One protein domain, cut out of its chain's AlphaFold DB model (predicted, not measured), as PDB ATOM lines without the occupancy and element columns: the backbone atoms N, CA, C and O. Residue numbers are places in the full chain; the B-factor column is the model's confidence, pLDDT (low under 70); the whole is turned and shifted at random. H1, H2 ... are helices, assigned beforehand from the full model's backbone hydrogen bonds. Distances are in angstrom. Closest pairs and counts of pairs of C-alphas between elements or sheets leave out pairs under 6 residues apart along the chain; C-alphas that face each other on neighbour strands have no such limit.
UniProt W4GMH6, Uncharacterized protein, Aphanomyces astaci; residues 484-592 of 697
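What this domain is: This is residues 484 to 592 of the 697 residues of an uncharacterized protein of Aphanomyces astaci (UniProt W4GMH6). H1, the longest helix, and H6 run side by side the same way, and H2 crosses H6; the short H3, H4 and H5 gather at one end, while the loop of residues 502 to 521 leads from the other end back to H2. The 109 printed residues, all helix in class with six named helices, H1 to H6 in chain order, are compact with a radius of gyration of the C-alphas of 14.0 A, spanning 44 by 24 by 23 A.

How they stand to each other: H1, residues 484 to 501, touches H6, residues 573 to 587, with residues 484 to 490 alone, at a shallow tilt of 22 degrees; the closest C-alphas, of Phe 487 and Phe 576, are 6.8 A apart. H6, the hub, touches H2, residues 522 to 535, about perpendicular at 89 degrees, closest at C-alphas 582 and 532, 6.0 A. H5, residues 564 to 571, touches H2, closest at C-alphas 565 and 529, 6.3 A. H3, residues 538 to 544, touches H4, residues 549 to 557, closest at C-alphas 542 and 552, 6.4 A. Every O i to N i+4 pair is within hydrogen-bond range in H1 to H5, and 9 of 11 in H6.

Where its parts are: H1, 25.5 A long, begins at C-alpha 484 (194.473, 233.156, 151.255); H6, 22.3 A, ends at C-alpha 587 (189.319, 244.574, 168.163); H2 measures 19.9 A.

The domain as a whole: The farthest C-alphas, of Thr 504 and Asp 550, are 44.5 A apart. The printed part has no cut; the link H1 to H2 is long; no printed residue is under 70 in pLDDT.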
ATOM      1  N   VAL A 484     193.130 233.108 150.654       86.56
ATOM      2  CA  VAL A 484     194.473 233.156 151.255       86.56
ATOM      3  C   VAL A 484     195.128 234.517 151.012       86.56
ATOM      4  O   VAL A 484     195.647 235.130 151.945       86.56
ATOM      5  N   THR A 485     195.044 235.037 149.785       85.88
ATOM      6  CA  THR A 485     195.559 236.371 149.441       85.88
ATOM      7  C   THR A 485     194.838 237.458 150.236       85.88
ATOM      8  O   THR A 485     195.489 238.330 150.817       85.88
ATOM      9  N   GLN A 486     193.505 237.380 150.337       89.38
ATOM     10  CA  GLN A 486     192.711 238.275 151.185       89.38
ATOM     11  C   GLN A 486     193.193 238.250 152.636       89.38
ATOM     12  O   GLN A 486     193.410 239.304 153.233       89.38
ATOM     13  N   PHE A 487     193.425 237.057 153.189       92.06
ATOM     14  CA  PHE A 487     193.910 236.900 154.554       92.06
ATOM     15  C   PHE A 487     195.291 237.524 154.771       92.06
ATOM     16  O   PHE A 487     195.473 238.262 155.742       92.06
ATOM     17  N   HIS A 488     196.252 237.292 153.874       88.31
ATOM     18  CA  HIS A 488     197.586 237.893 153.975       88.31
ATOM     19  C   HIS A 488     197.539 239.420 153.865       88.31
ATOM     20  O   HIS A 488     198.103 240.120 154.714       88.31
ATOM     21  N   ARG A 489     196.794 239.941 152.881       89.62
ATOM     22  CA  ARG A 489     196.575 241.382 152.709       89.62
ATOM     23  C   ARG A 489     195.955 242.001 153.957       89.62
ATOM     24  O   ARG A 489     196.441 243.013 154.466       89.62
ATOM     25  N   TRP A 490     194.896 241.385 154.472       94.25
ATOM     26  CA  TRP A 490     194.205 241.835 155.672       94.25
ATOM     27  C   TRP A 490     195.102 241.794 156.905       94.25
ATOM     28  O   TRP A 490     195.065 242.715 157.719       94.25
ATOM     29  N   LEU A 491     195.959 240.780 157.033       93.44
ATOM     30  CA  LEU A 491     196.906 240.691 158.137       93.44
ATOM     31  C   LEU A 491     197.867 241.886 158.135       93.44
ATOM     32  O   LEU A 491     198.093 242.498 159.183       93.44
ATOM     33  N   ARG A 492     198.409 242.250 156.965       91.19
ATOM     34  CA  ARG A 492     199.257 243.440 156.806       91.19
ATOM     35  C   ARG A 492     198.472 244.720 157.089       91.19
ATOM     36  O   ARG A 492     198.935 245.546 157.877       91.19
ATOM     37  N   TRP A 493     197.264 244.847 156.538       94.75
ATOM     38  CA  TRP A 493     196.359 245.967 156.810       94.75
ATOM     39  C   TRP A 493     196.076 246.138 158.309       94.75
ATOM     40  O   TRP A 493     196.179 247.246 158.829       94.75
ATOM     41  N   ALA A 494     195.773 245.058 159.030       96.25
ATOM     42  CA  ALA A 494     195.437 245.109 160.450       96.25
ATOM     43  C   ALA A 494     196.636 245.575 161.289       96.25
ATOM     44  O   ALA A 494     196.470 246.385 162.204       96.25
ATOM     45  N   LYS A 495     197.856 245.136 160.947       95.62
ATOM     46  CA  LYS A 495     199.092 245.629 161.578       95.62
ATOM     47  C   LYS A 495     199.330 247.119 161.286       95.62
ATOM     48  O   LYS A 495     199.638 247.872 162.209       95.62
ATOM     49  N   GLU A 496     199.144 247.565 160.039       94.81
ATOM     50  CA  GLU A 496     199.206 248.995 159.679       94.81
ATOM     51  C   GLU A 496     198.152 249.803 160.449       94.81
ATOM     52  O   GLU A 496     198.447 250.880 160.966       94.81
ATOM     53  N   ARG A 497     196.940 249.263 160.607       95.81
ATOM     54  CA  ARG A 497     195.850 249.914 161.338       95.81
ATOM     55  C   ARG A 497     196.177 250.099 162.816       95.81
ATOM     56  O   ARG A 497     195.905 251.170 163.353       95.81
ATOM     57  N   VAL A 498     196.817 249.114 163.453       96.69
ATOM     58  CA  VAL A 498     197.340 249.262 164.823       96.69
ATOM     59  C   VAL A 498     198.330 250.428 164.905       96.69
ATOM     60  O   VAL A 498     198.232 251.244 165.822       96.69
ATOM     61  N   ALA A 499     199.246 250.540 163.939       95.44
ATOM     62  CA  ALA A 499     200.229 251.623 163.896       95.44
ATOM     63  C   ALA A 499     199.583 253.006 163.681       95.44
ATOM     64  O   ALA A 499     199.964 253.958 164.358       95.44
ATOM     65  N   VAL A 500     198.570 253.110 162.810       95.50
ATOM     66  CA  VAL A 500     197.823 254.360 162.558       95.50
ATOM     67  C   VAL A 500     197.031 254.814 163.783       95.50
ATOM     68  O   VAL A 500     197.038 255.992 164.128       95.50
ATOM     69  N   LEU A 501     196.318 253.894 164.436       96.12
ATOM     70  CA  LEU A 501     195.433 254.221 165.559       96.12
ATOM     71  C   LEU A 501     196.200 254.513 166.857       96.12
ATOM     72  O   LEU A 501     195.709 255.259 167.711       96.12
ATOM     73  N   GLY A 502     197.387 253.920 167.006       94.12
ATOM     74  CA  GLY A 502     198.269 254.119 168.148       94.12
ATOM     75  C   GLY A 502     197.767 253.489 169.460       94.12
ATOM     76  O   GLY A 502     196.631 253.017 169.571       94.12
ATOM     77  N   PRO A 503     198.612 253.488 170.506       93.56
ATOM     78  CA  PRO A 503     198.345 252.771 171.756       93.56
ATOM     79  C   PRO A 503     197.234 253.397 172.613       93.56
ATOM     80  O   PRO A 503     196.754 252.760 173.545       93.56
ATOM     81  N   THR A 504     196.830 254.639 172.327       93.56
ATOM     82  CA  THR A 504     195.728 255.321 173.023       93.56
ATOM     83  C   THR A 504     194.358 254.846 172.558       93.56
ATOM     84  O   THR A 504     193.397 254.924 173.318       93.56
ATOM     85  N   THR A 505     194.266 254.375 171.314       95.12
ATOM     86  CA  THR A 505     193.010 253.955 170.682       95.12
ATOM     87  C   THR A 505     192.892 252.435 170.647       95.12
ATOM     88  O   THR A 505     191.806 251.887 170.818       95.12
ATOM     89  N   VAL A 506     194.012 251.736 170.440       96.62
ATOM     90  CA  VAL A 506     194.051 250.274 170.348       96.62
ATOM     91  C   VAL A 506     194.201 249.662 171.737       96.62
ATOM     92  O   VAL A 506     195.155 249.958 172.458       96.62
ATOM     93  N   SER A 507     193.288 248.756 172.096       96.56
ATOM     94  CA  SER A 507     193.352 248.001 173.354       96.56
ATOM     95  C   SER A 507     194.697 247.267 173.511       96.56
ATOM     96  O   SER A 507     195.179 246.694 172.529       96.56
ATOM     97  N   PRO A 508     195.288 247.193 174.723       96.75
ATOM     98  CA  PRO A 508     196.573 246.524 174.957       96.75
ATOM     99  C   PRO A 508     196.663 245.087 174.425       96.75
ATOM    100  O   PRO A 508     197.733 244.660 173.998       96.75
ATOM    101  N   ALA A 509     195.548 244.346 174.397       97.00
ATOM    102  CA  ALA A 509     195.512 242.982 173.866       97.00
ATOM    103  C   ALA A 509     195.796 242.910 172.350       97.00
ATOM    104  O   ALA A 509     196.306 241.895 171.880       97.00
ATOM    105  N   PHE A 510     195.510 243.982 171.606       96.94
ATOM    106  CA  PHE A 510     195.674 244.093 170.150       96.94
ATOM    107  C   PHE A 510     196.883 244.947 169.737       96.94
ATOM    108  O   PHE A 510     197.107 245.160 168.549       96.94
ATOM    109  N   GLN A 511     197.675 245.439 170.691       95.81
ATOM    110  CA  GLN A 511     198.967 246.086 170.422       95.81
ATOM    111  C   GLN A 511     200.051 245.030 170.133       95.81
ATOM    112  O   GLN A 511     199.843 243.879 170.504       95.81
ATOM    113  N   PRO A 512     201.218 245.363 169.541       95.19
ATOM    114  CA  PRO A 512     202.222 244.379 169.107       95.19
ATOM    115  C   PRO A 512     202.612 243.308 170.138       95.19
ATOM    116  O   PRO A 512     202.733 242.128 169.798       95.19
ATOM    117  N   SER A 513     202.750 243.696 171.409       93.62
ATOM    118  CA  SER A 513     203.079 242.793 172.518       93.62
ATOM    119  C   SER A 513     201.883 242.012 173.074       93.62
ATOM    120  O   SER A 513     202.062 241.150 173.933       93.62
ATOM    121  N   GLY A 514     200.673 242.340 172.632       94.94
ATOM    122  CA  GLY A 514     199.416 241.752 173.064       94.94
ATOM    123  C   GLY A 514     199.166 240.362 172.480       94.94
ATOM    124  O   GLY A 514     199.743 239.940 171.471       94.94
ATOM    125  N   GLU A 515     198.281 239.621 173.138       94.50
ATOM    126  CA  GLU A 515     197.957 238.238 172.780       94.50
ATOM    127  C   GLU A 515     197.051 238.094 171.543       94.50
ATOM    128  O   GLU A 515     196.918 236.992 171.000       94.50
ATOM    129  N   HIS A 516     196.406 239.176 171.110       95.94
ATOM    130  CA  HIS A 516     195.502 239.231 169.957       95.94
ATOM    131  C   HIS A 516     196.080 240.046 168.799       95.94
ATOM    132  O   HIS A 516     195.391 240.278 167.808       95.94
ATOM    133  N   TYR A 517     197.344 240.471 168.898       95.94
ATOM    134  CA  TYR A 517     198.015 241.134 167.789       95.94
ATOM    135  C   TYR A 517     198.044 240.230 166.549       95.94
ATOM    136  O   TYR A 517     198.411 239.057 166.687       95.94
ATOM    137  N   PRO A 518     197.725 240.757 165.352       94.12
ATOM    138  CA  PRO A 518     197.774 239.986 164.118       94.12
ATOM    139  C   PRO A 518     199.167 239.418 163.829       94.12
ATOM    140  O   PRO A 518     200.154 240.153 163.741       94.12
ATOM    141  N   LYS A 519     199.260 238.092 163.669       90.75
ATOM    142  CA  LYS A 519     200.512 237.361 163.403       90.75
ATOM    143  C   LYS A 519     200.284 236.257 162.378       90.75
ATOM    144  O   LYS A 519     199.215 235.667 162.341       90.75
ATOM    145  N   PHE A 520     201.318 235.905 161.618       81.75
ATOM    146  CA  PHE A 520     201.242 234.769 160.691       81.75
ATOM    147  C   PHE A 520     201.403 233.401 161.392       81.75
ATOM    148  O   PHE A 520     201.436 232.348 160.770       81.75
ATOM    149  N   THR A 521     201.481 233.390 162.720       86.88
ATOM    150  CA  THR A 521     201.656 232.177 163.520       86.88
ATOM    151  C   THR A 521     200.418 231.286 163.492       86.88
ATOM    152  O   THR A 521     199.302 231.801 163.608       86.88
ATOM    153  N   ARG A 522     200.629 229.964 163.512       87.00
ATOM    154  CA  ARG A 522     199.581 228.951 163.732       87.00
ATOM    155  C   ARG A 522     198.621 229.341 164.857       87.00
ATOM    156  O   ARG A 522     197.416 229.340 164.656       87.00
ATOM    157  N   ASP A 523     199.150 229.754 166.007       89.88
ATOM    158  CA  ASP A 523     198.339 230.101 167.181       89.88
ATOM    159  C   ASP A 523     197.327 231.221 166.908       89.88
ATOM    160  O   ASP A 523     196.205 231.189 167.412       89.88
ATOM    161  N   PHE A 524     197.707 232.216 166.103       92.75
ATOM    162  CA  PHE A 524     196.811 233.310 165.729       92.75
ATOM    163  C   PHE A 524     195.754 232.844 164.723       92.75
ATOM    164  O   PHE A 524     194.579 233.157 164.897       92.75
ATOM    165  N   GLN A 525     196.145 232.041 163.729       92.69
ATOM    166  CA  GLN A 525     195.213 231.458 162.757       92.69
ATOM    167  C   GLN A 525     194.166 230.567 163.448       92.69
ATOM    168  O   GLN A 525     192.968 230.751 163.248       92.69
ATOM    169  N   THR A 526     194.597 229.665 164.338       92.62
ATOM    170  CA  THR A 526     193.703 228.820 165.147       92.62
ATOM    171  C   THR A 526     192.795 229.660 166.050       92.62
ATOM    172  O   THR A 526     191.619 229.340 166.212       92.62
ATOM    173  N   LYS A 527     193.304 230.759 166.627       94.06
ATOM    174  CA  LYS A 527     192.499 231.674 167.452       94.06
ATOM    175  C   LYS A 527     191.379 232.334 166.643       94.06
ATOM    176  O   LYS A 527     190.235 232.309 167.089       94.06
ATOM    177  N   LEU A 528     191.688 232.869 165.461       95.56
ATOM    178  CA  LEU A 528     190.689 233.454 164.560       95.56
ATOM    179  C   LEU A 528     189.635 232.437 164.132       95.56
ATOM    180  O   LEU A 528     188.443 232.740 164.170       95.56
ATOM    181  N   LEU A 529     190.070 231.227 163.775       95.56
ATOM    182  CA  LEU A 529     189.172 230.155 163.365       95.56
ATOM    183  C   LEU A 529     188.164 229.815 164.471       95.56
ATOM    184  O   LEU A 529     186.962 229.766 164.223       95.56
ATOM    185  N   LYS A 530     188.635 229.674 165.714       95.38
ATOM    186  CA  LYS A 530     187.767 229.420 166.872       95.38
ATOM    187  C   LYS A 530     186.808 230.565 167.163       95.38
ATOM    188  O   LYS A 530     185.656 230.318 167.507       95.38
ATOM    189  N   TRP A 531     187.261 231.811 167.029       97.12
ATOM    190  CA  TRP A 531     186.377 232.967 167.170       97.12
ATOM    191  C   TRP A 531     185.261 232.943 166.130       97.12
ATOM    192  O   TRP A 531     184.110 233.170 166.487       97.12
ATOM    193  N   MET A 532     185.579 232.625 164.875       96.81
ATOM    194  CA  MET A 532     184.587 232.511 163.808       96.81
ATOM    195  C   MET A 532     183.598 231.367 164.072       96.81
ATOM    196  O   MET A 532     182.396 231.612 164.071       96.81
ATOM    197  N   ILE A 533     184.076 230.153 164.367       95.69
ATOM    198  CA  ILE A 533     183.210 228.994 164.660       95.69
ATOM    199  C   ILE A 533     182.263 229.291 165.832       95.69
ATOM    200  O   ILE A 533     181.099 228.905 165.802       95.69
ATOM    201  N   ALA A 534     182.732 230.008 166.856       96.62
ATOM    202  CA  ALA A 534     181.898 230.395 167.992       96.62
ATOM    203  C   ALA A 534     180.898 231.524 167.674       96.62
ATOM    204  O   ALA A 534     179.881 231.642 168.359       96.62
ATOM    205  N   ALA A 535     181.194 232.379 166.691       97.12
ATOM    206  CA  ALA A 535     180.394 233.558 166.363       97.12
ATOM    207  C   ALA A 535     179.268 233.286 165.352       97.12
ATOM    208  O   ALA A 535     178.282 234.023 165.341       97.12
ATOM    209  N   TYR A 536     179.413 232.260 164.513       96.44
ATOM    210  CA  TYR A 536     178.511 231.975 163.399       96.44
ATOM    211  C   TYR A 536     177.763 230.658 163.595       96.44
ATOM    212  O   TYR A 536     178.289 229.691 164.145       96.44
ATOM    213  N   SER A 537     176.506 230.613 163.151       96.19
ATOM    214  CA  SER A 537     175.727 229.378 163.187       96.19
ATOM    215  C   SER A 537     176.224 228.396 162.127       96.19
ATOM    216  O   SER A 537     176.830 228.782 161.128       96.19
ATOM    217  N   ARG A 538     175.895 227.110 162.288       95.19
ATOM    218  CA  ARG A 538     176.180 226.101 161.256       95.19
ATOM    219  C   ARG A 538     175.576 226.474 159.895       95.19
ATOM    220  O   ARG A 538     176.173 226.172 158.874       95.19
ATOM    221  N   HIS A 539     174.425 227.152 159.887       94.50
ATOM    222  CA  HIS A 539     173.803 227.641 158.658       94.50
ATOM    223  C   HIS A 539     174.639 228.736 157.983       94.50
ATOM    224  O   HIS A 539     174.850 228.670 156.779       94.50
ATOM    225  N   ASP A 540     175.172 229.690 158.749       93.38
ATOM    226  CA  ASP A 540     176.043 230.736 158.196       93.38
ATOM    227  C   ASP A 540     177.325 230.135 157.594       93.38
ATOM    228  O   ASP A 540     177.780 230.566 156.536       93.38
ATOM    229  N   LEU A 541     177.889 229.110 158.250       94.44
ATOM    230  CA  LEU A 541     179.055 228.379 157.746       94.44
ATOM    231  C   LEU A 541     178.734 227.582 156.477       94.44
ATOM    232  O   LEU A 541     179.537 227.595 155.555       94.44
ATOM    233  N   LEU A 542     177.567 226.933 156.396       95.00
ATOM    234  CA  LEU A 542     177.120 226.252 155.175       95.00
ATOM    235  C   LEU A 542     177.059 227.216 153.993       95.00
ATOM    236  O   LEU A 542     177.638 226.925 152.952       95.00
ATOM    237  N   VAL A 543     176.444 228.387 154.172       93.62
ATOM    238  CA  VAL A 543     176.365 229.413 153.119       93.62
ATOM    239  C   VAL A 543     177.767 229.852 152.678       93.62
ATOM    240  O   VAL A 543     178.042 229.910 151.481       93.62
ATOM    241  N   ALA A 544     178.675 230.111 153.626       91.44
ATOM    242  CA  ALA A 544     180.047 230.532 153.324       91.44
ATOM    243  C   ALA A 544     180.905 229.435 152.663       91.44
ATOM    244  O   ALA A 544     181.864 229.749 151.961       91.44
ATOM    245  N   LEU A 545     180.565 228.160 152.873       94.56
ATOM    246  CA  LEU A 545     181.225 226.997 152.271       94.56
ATOM    247  C   LEU A 545     180.411 226.412 151.105       94.56
ATOM    248  O   LEU A 545     180.470 225.211 150.838       94.56
ATOM    249  N   ASN A 546     179.642 227.260 150.410       93.25
ATOM    250  CA  ASN A 546     178.869 226.913 149.213       93.25
ATOM    251  C   ASN A 546     177.949 225.687 149.403       93.25
ATOM    252  O   ASN A 546     177.917 224.772 148.579       93.25
ATOM    253  N   GLU A 547     177.233 225.660 150.527       95.31
ATOM    254  CA  GLU A 547     176.305 224.600 150.949       95.31
ATOM    255  C   GLU A 547     176.963 223.212 151.095       95.31
ATOM    256  O   GLU A 547     176.300 222.175 151.005       95.31
ATOM    257  N   SER A 548     178.280 223.165 151.331       95.81
ATOM    258  CA  SER A 548     179.012 221.913 151.514       95.81
ATOM    259  C   SER A 548     178.998 221.433 152.968       95.81
ATOM    260  O   SER A 548     179.807 221.838 153.803       95.81
ATOM    261  N   GLU A 549     178.086 220.507 153.252       95.44
ATOM    262  CA  GLU A 549     177.964 219.808 154.539       95.44
ATOM    263  C   GLU A 549     179.270 219.108 154.961       95.44
ATOM    264  O   GLU A 549     179.729 219.293 156.088       95.44
ATOM    265  N   ASP A 550     179.915 218.388 154.035       96.25
ATOM    266  CA  ASP A 550     181.166 217.660 154.293       96.25
ATOM    267  C   ASP A 550     182.298 218.599 154.733       96.25
ATOM    268  O   ASP A 550     183.070 218.279 155.637       96.25
ATOM    269  N   TRP A 551     182.391 219.784 154.121       95.88
ATOM    270  CA  TRP A 551     183.407 220.775 154.473       95.88
ATOM    271  C   TRP A 551     183.117 221.481 155.792       95.88
ATOM    272  O   TRP A 551     184.057 221.794 156.523       95.88
ATOM    273  N   VAL A 552     181.844 221.706 156.129       96.25
ATOM    274  CA  VAL A 552     181.464 222.215 157.454       96.25
ATOM    275  C   VAL A 552     181.852 221.209 158.534       96.25
ATOM    276  O   VAL A 552     182.485 221.593 159.518       96.25
ATOM    277  N   ASP A 553     181.526 219.931 158.352       96.31
ATOM    278  CA  ASP A 553     181.874 218.893 159.322       96.31
ATOM    279  C   ASP A 553     183.400 218.742 159.436       96.31
ATOM    280  O   ASP A 553     183.942 218.780 160.544       96.31
ATOM    281  N   TRP A 554     184.118 218.720 158.306       96.25
ATOM    282  CA  TRP A 554     185.583 218.699 158.291       96.25
ATOM    283  C   TRP A 554     186.195 219.908 159.012       96.25
ATOM    284  O   TRP A 554     187.129 219.741 159.800       96.25
ATOM    285  N   LEU A 555     185.671 221.119 158.795       95.19
ATOM    286  CA  LEU A 555     186.136 222.341 159.457       95.19
ATOM    287  C   LEU A 555     186.010 222.240 160.981       95.19
ATOM    288  O   LEU A 555     186.945 222.591 161.706       95.19
ATOM    289  N   LEU A 556     184.861 221.758 161.459       94.50
ATOM    290  CA  LEU A 556     184.569 221.613 162.885       94.50
ATOM    291  C   LEU A 556     185.405 220.499 163.530       94.50
ATOM    292  O   LEU A 556     185.851 220.648 164.667       94.50
ATOM    293  N   GLU A 557     185.674 219.407 162.816       95.38
ATOM    294  CA  GLU A 557     186.552 218.329 163.289       95.38
ATOM    295  C   GLU A 557     188.031 218.752 163.333       95.38
ATOM    296  O   GLU A 557     188.788 218.296 164.197       95.38
ATOM    297  N   ASN A 558     188.447 219.656 162.439       94.50
ATOM    298  CA  ASN A 558     189.841 220.067 162.255       94.50
ATOM    299  C   ASN A 558     190.164 221.466 162.808       94.50
ATOM    300  O   ASN A 558     191.233 222.007 162.517       94.50
ATOM    301  N   GLU A 559     189.324 222.051 163.667       91.00
ATOM    302  CA  GLU A 559     189.521 223.412 164.209       91.00
ATOM    303  C   GLU A 559     190.846 223.621 164.983       91.00
ATOM    304  O   GLU A 559     191.283 224.751 165.202       91.00
ATOM    305  N   ASN A 560     191.501 222.532 165.403       89.56
ATOM    306  CA  ASN A 560     192.780 222.531 166.127       89.56
ATOM    307  C   ASN A 560     193.976 222.069 165.270       89.56
ATOM    308  O   ASN A 560     195.127 222.108 165.734       89.56
ATOM    309  N   ALA A 561     193.716 221.604 164.044       87.06
ATOM    310  CA  ALA A 561     194.753 221.158 163.126       87.06
ATOM    311  C   ALA A 561     195.594 222.344 162.618       87.06
ATOM    312  O   ALA A 561     195.280 223.517 162.838       87.06
ATOM    313  N   ASN A 562     196.752 222.030 162.038       79.44
ATOM    314  CA  ASN A 562     197.625 223.056 161.484       79.44
ATOM    315  C   ASN A 562     197.059 223.556 160.150       79.44
ATOM    316  O   ASN A 562     196.543 222.753 159.383       79.44
ATOM    317  N   GLU A 563     197.176 224.859 159.887       82.12
ATOM    318  CA  GLU A 563     196.810 225.488 158.605       82.12
ATOM    319  C   GLU A 563     195.342 225.310 158.164       82.12
ATOM    320  O   GLU A 563     194.997 225.713 157.057       82.12
ATOM    321  N   THR A 564     194.442 224.814 159.027       91.31
ATOM    322  CA  THR A 564     193.011 224.617 158.714       91.31
ATOM    323  C   THR A 564     192.378 225.863 158.103       91.31
ATOM    324  O   THR A 564     191.682 225.772 157.099       91.31
ATOM    325  N   LEU A 565     192.656 227.040 158.676       91.81
ATOM    326  CA  LEU A 565     192.147 228.308 158.156       91.81
ATOM    327  C   LEU A 565     192.599 228.551 156.708       91.81
ATOM    328  O   LEU A 565     191.779 228.915 155.874       91.81
ATOM    329  N   LEU A 566     193.880 228.337 156.403       89.44
ATOM    330  CA  LEU A 566     194.418 228.561 155.060       89.44
ATOM    331  C   LEU A 566     193.877 227.535 154.059       89.44
ATOM    332  O   LEU A 566     193.503 227.926 152.959       89.44
ATOM    333  N   HIS A 567     193.756 226.263 154.451       89.00
ATOM    334  CA  HIS A 567     193.162 225.220 153.611       89.00
ATOM    335  C   HIS A 567     191.722 225.552 153.209       89.00
ATOM    336  O   HIS A 567     191.360 225.425 152.044       89.00
ATOM    337  N   VAL A 568     190.909 226.016 154.160       92.12
ATOM    338  CA  VAL A 568     189.502 226.340 153.883       92.12
ATOM    339  C   VAL A 568     189.406 227.613 153.052       92.12
ATOM    340  O   VAL A 568     188.610 227.665 152.127       92.12
ATOM    341  N   LEU A 569     190.238 228.621 153.325       91.19
ATOM    342  CA  LEU A 569     190.278 229.857 152.540       91.19
ATOM    343  C   LEU A 569     190.786 229.657 151.105       91.19
ATOM    344  O   LEU A 569     190.434 230.442 150.223       91.19
ATOM    345  N   ALA A 570     191.623 228.646 150.866       86.00
ATOM    346  CA  ALA A 570     192.071 228.283 149.524       86.00
ATOM    347  C   ALA A 570     190.917 227.721 148.675       86.00
ATOM    348  O   ALA A 570     190.845 228.001 147.477       86.00
ATOM    349  N   GLU A 571     190.001 226.979 149.302       88.25
ATOM    350  CA  GLU A 571     188.846 226.385 148.627       88.25
ATOM    351  C   GLU A 571     187.634 227.331 148.580       88.25
ATOM    352  O   GLU A 571     187.003 227.471 147.532       88.25
ATOM    353  N   PHE A 572     187.360 228.048 149.678       91.62
ATOM    354  CA  PHE A 572     186.188 228.908 149.877       91.62
ATOM    355  C   PHE A 572     186.587 230.344 150.256       91.62
ATOM    356  O   PHE A 572     186.617 230.707 151.438       91.62
ATOM    357  N   PRO A 573     186.872 231.206 149.264       88.12
ATOM    358  CA  PRO A 573     187.230 232.602 149.507       88.12
ATOM    359  C   PRO A 573     186.165 233.415 150.256       88.12
ATOM    360  O   PRO A 573     186.515 234.303 151.034       88.12
ATOM    361  N   ASP A 574     184.884 233.079 150.083       88.38
ATOM    362  CA  ASP A 574     183.742 233.771 150.706       88.38
ATOM    363  C   ASP A 574     183.676 233.603 152.233       88.38
ATOM    364  O   ASP A 574     182.939 234.318 152.916       88.38
ATOM    365  N   LEU A 575     184.496 232.715 152.804       93.12
ATOM    366  CA  LEU A 575     184.677 232.614 154.249       93.12
ATOM    367  C   LEU A 575     185.495 233.790 154.817       93.12
ATOM    368  O   LEU A 575     185.338 234.154 155.985       93.12
ATOM    369  N   PHE A 576     186.366 234.419 154.019       94.50
ATOM    370  CA  PHE A 576     187.265 235.470 154.504       94.50
ATOM    371  C   PHE A 576     186.537 236.682 155.135       94.50
ATOM    372  O   PHE A 576     186.934 237.094 156.232       94.50
ATOM    373  N   PRO A 577     185.461 237.245 154.546       94.06
ATOM    374  CA  PRO A 577     184.709 238.338 155.169       94.06
ATOM    375  C   PRO A 577     184.218 238.031 156.593       94.06
ATOM    376  O   PRO A 577     184.184 238.925 157.443       94.06
ATOM    377  N   LEU A 578     183.883 236.770 156.897       95.31
ATOM    378  CA  LEU A 578     183.463 236.343 158.239       95.31
ATOM    379  C   LEU A 578     184.638 236.419 159.228       95.31
ATOM    380  O   LEU A 578     184.466 236.876 160.362       95.31
ATOM    381  N   ILE A 579     185.845 236.045 158.790       95.75
ATOM    382  CA  ILE A 579     187.086 236.157 159.573       95.75
ATOM    383  C   ILE A 579     187.420 237.622 159.880       95.75
ATOM    384  O   ILE A 579     187.683 237.976 161.034       95.75
ATOM    385  N   ALA A 580     187.380 238.496 158.872       96.81
ATOM    386  CA  ALA A 580     187.660 239.918 159.065       96.81
ATOM    387  C   ALA A 580     186.653 240.561 160.039       96.81
ATOM    388  O   ALA A 580     187.040 241.263 160.981       96.81
ATOM    389  N   LYS A 581     185.362 240.239 159.882       96.81
ATOM    390  CA  LYS A 581     184.277 240.745 160.732       96.81
ATOM    391  C   LYS A 581     184.359 240.249 162.175       96.81
ATOM    392  O   LYS A 581     184.131 241.030 163.108       96.81
ATOM    393  N   VAL A 582     184.699 238.977 162.398       97.19
ATOM    394  CA  VAL A 582     184.835 238.462 163.768       97.19
ATOM    395  C   VAL A 582     186.025 239.100 164.480       97.19
ATOM    396  O   VAL A 582     185.905 239.459 165.653       97.19
ATOM    397  N   PHE A 583     187.142 239.337 163.785       97.81
ATOM    398  CA  PHE A 583     188.259 240.080 164.367       97.81
ATOM    399  C   PHE A 583     187.848 241.509 164.735       97.81
ATOM    400  O   PHE A 583     188.098 241.930 165.863       97.81
ATOM    401  N   ALA A 584     187.160 242.228 163.841       97.56
ATOM    402  CA  ALA A 584     186.672 243.584 164.105       97.56
ATOM    403  C   ALA A 584     185.727 243.643 165.320       97.56
ATOM    404  O   ALA A 584     185.799 244.570 166.124       97.56
ATOM    405  N   THR A 585     184.901 242.613 165.522       97.38
ATOM    406  CA  THR A 585     184.016 242.502 166.697       97.38
ATOM    407  C   THR A 585     184.800 242.456 168.015       97.38
ATOM    408  O   THR A 585     184.342 242.997 169.021       97.38
ATOM    409  N   HIS A 586     185.996 241.859 168.018       96.88
ATOM    410  CA  HIS A 586     186.856 241.785 169.203       96.88
ATOM    411  C   HIS A 586     187.806 242.990 169.329       96.88
ATOM    412  O   HIS A 586     188.061 243.460 170.438       96.88
ATOM    413  N   ALA A 587     188.336 243.488 168.208       96.88
ATOM    414  CA  ALA A 587     189.319 244.574 168.163       96.88
ATOM    415  C   ALA A 587     188.683 245.976 168.226       96.88
ATOM    416  O   ALA A 587     189.344 246.944 168.611       96.88
ATOM    417  N   GLY A 588     187.400 246.088 167.873       95.94
ATOM    418  CA  GLY A 588     186.616 247.319 167.844       95.94
ATOM    419  C   GLY A 588     186.310 247.820 166.423       95.94
ATOM    420  O   GLY A 588     186.959 247.419 165.457       95.94
ATOM    421  N   PRO A 589     185.359 248.765 166.280       95.19
ATOM    422  CA  PRO A 589     184.847 249.224 164.982       95.19
ATOM    423  C   PRO A 589     185.901 249.909 164.102       95.19
ATOM    424  O   PRO A 589     185.742 249.996 162.893       95.19
ATOM    425  N   ALA A 590     187.009 250.376 164.682       95.50
ATOM    426  CA  ALA A 590     188.110 250.942 163.910       95.50
ATOM    427  C   ALA A 590     188.855 249.898 163.052       95.50
ATOM    428  O   ALA A 590     189.653 250.302 162.204       95.50
ATOM    429  N   PHE A 591     188.607 248.603 163.279       97.06
ATOM    430  CA  PHE A 591     189.120 247.467 162.510       97.06
ATOM    431  C   PHE A 591     188.080 246.874 161.547       97.06
ATOM    432  O   PHE A 591     188.294 245.771 161.048       97.06
ATOM    433  N   ASP A 592     186.984 247.584 161.274       95.81
ATOM    434  CA  ASP A 592     186.082 247.212 160.186       95.81
ATOM    435  C   ASP A 592     186.829 247.291 158.847       95.81
ATOM    436  O   ASP A 592     187.489 248.294 158.548       95.81
TER     437      ASP A 592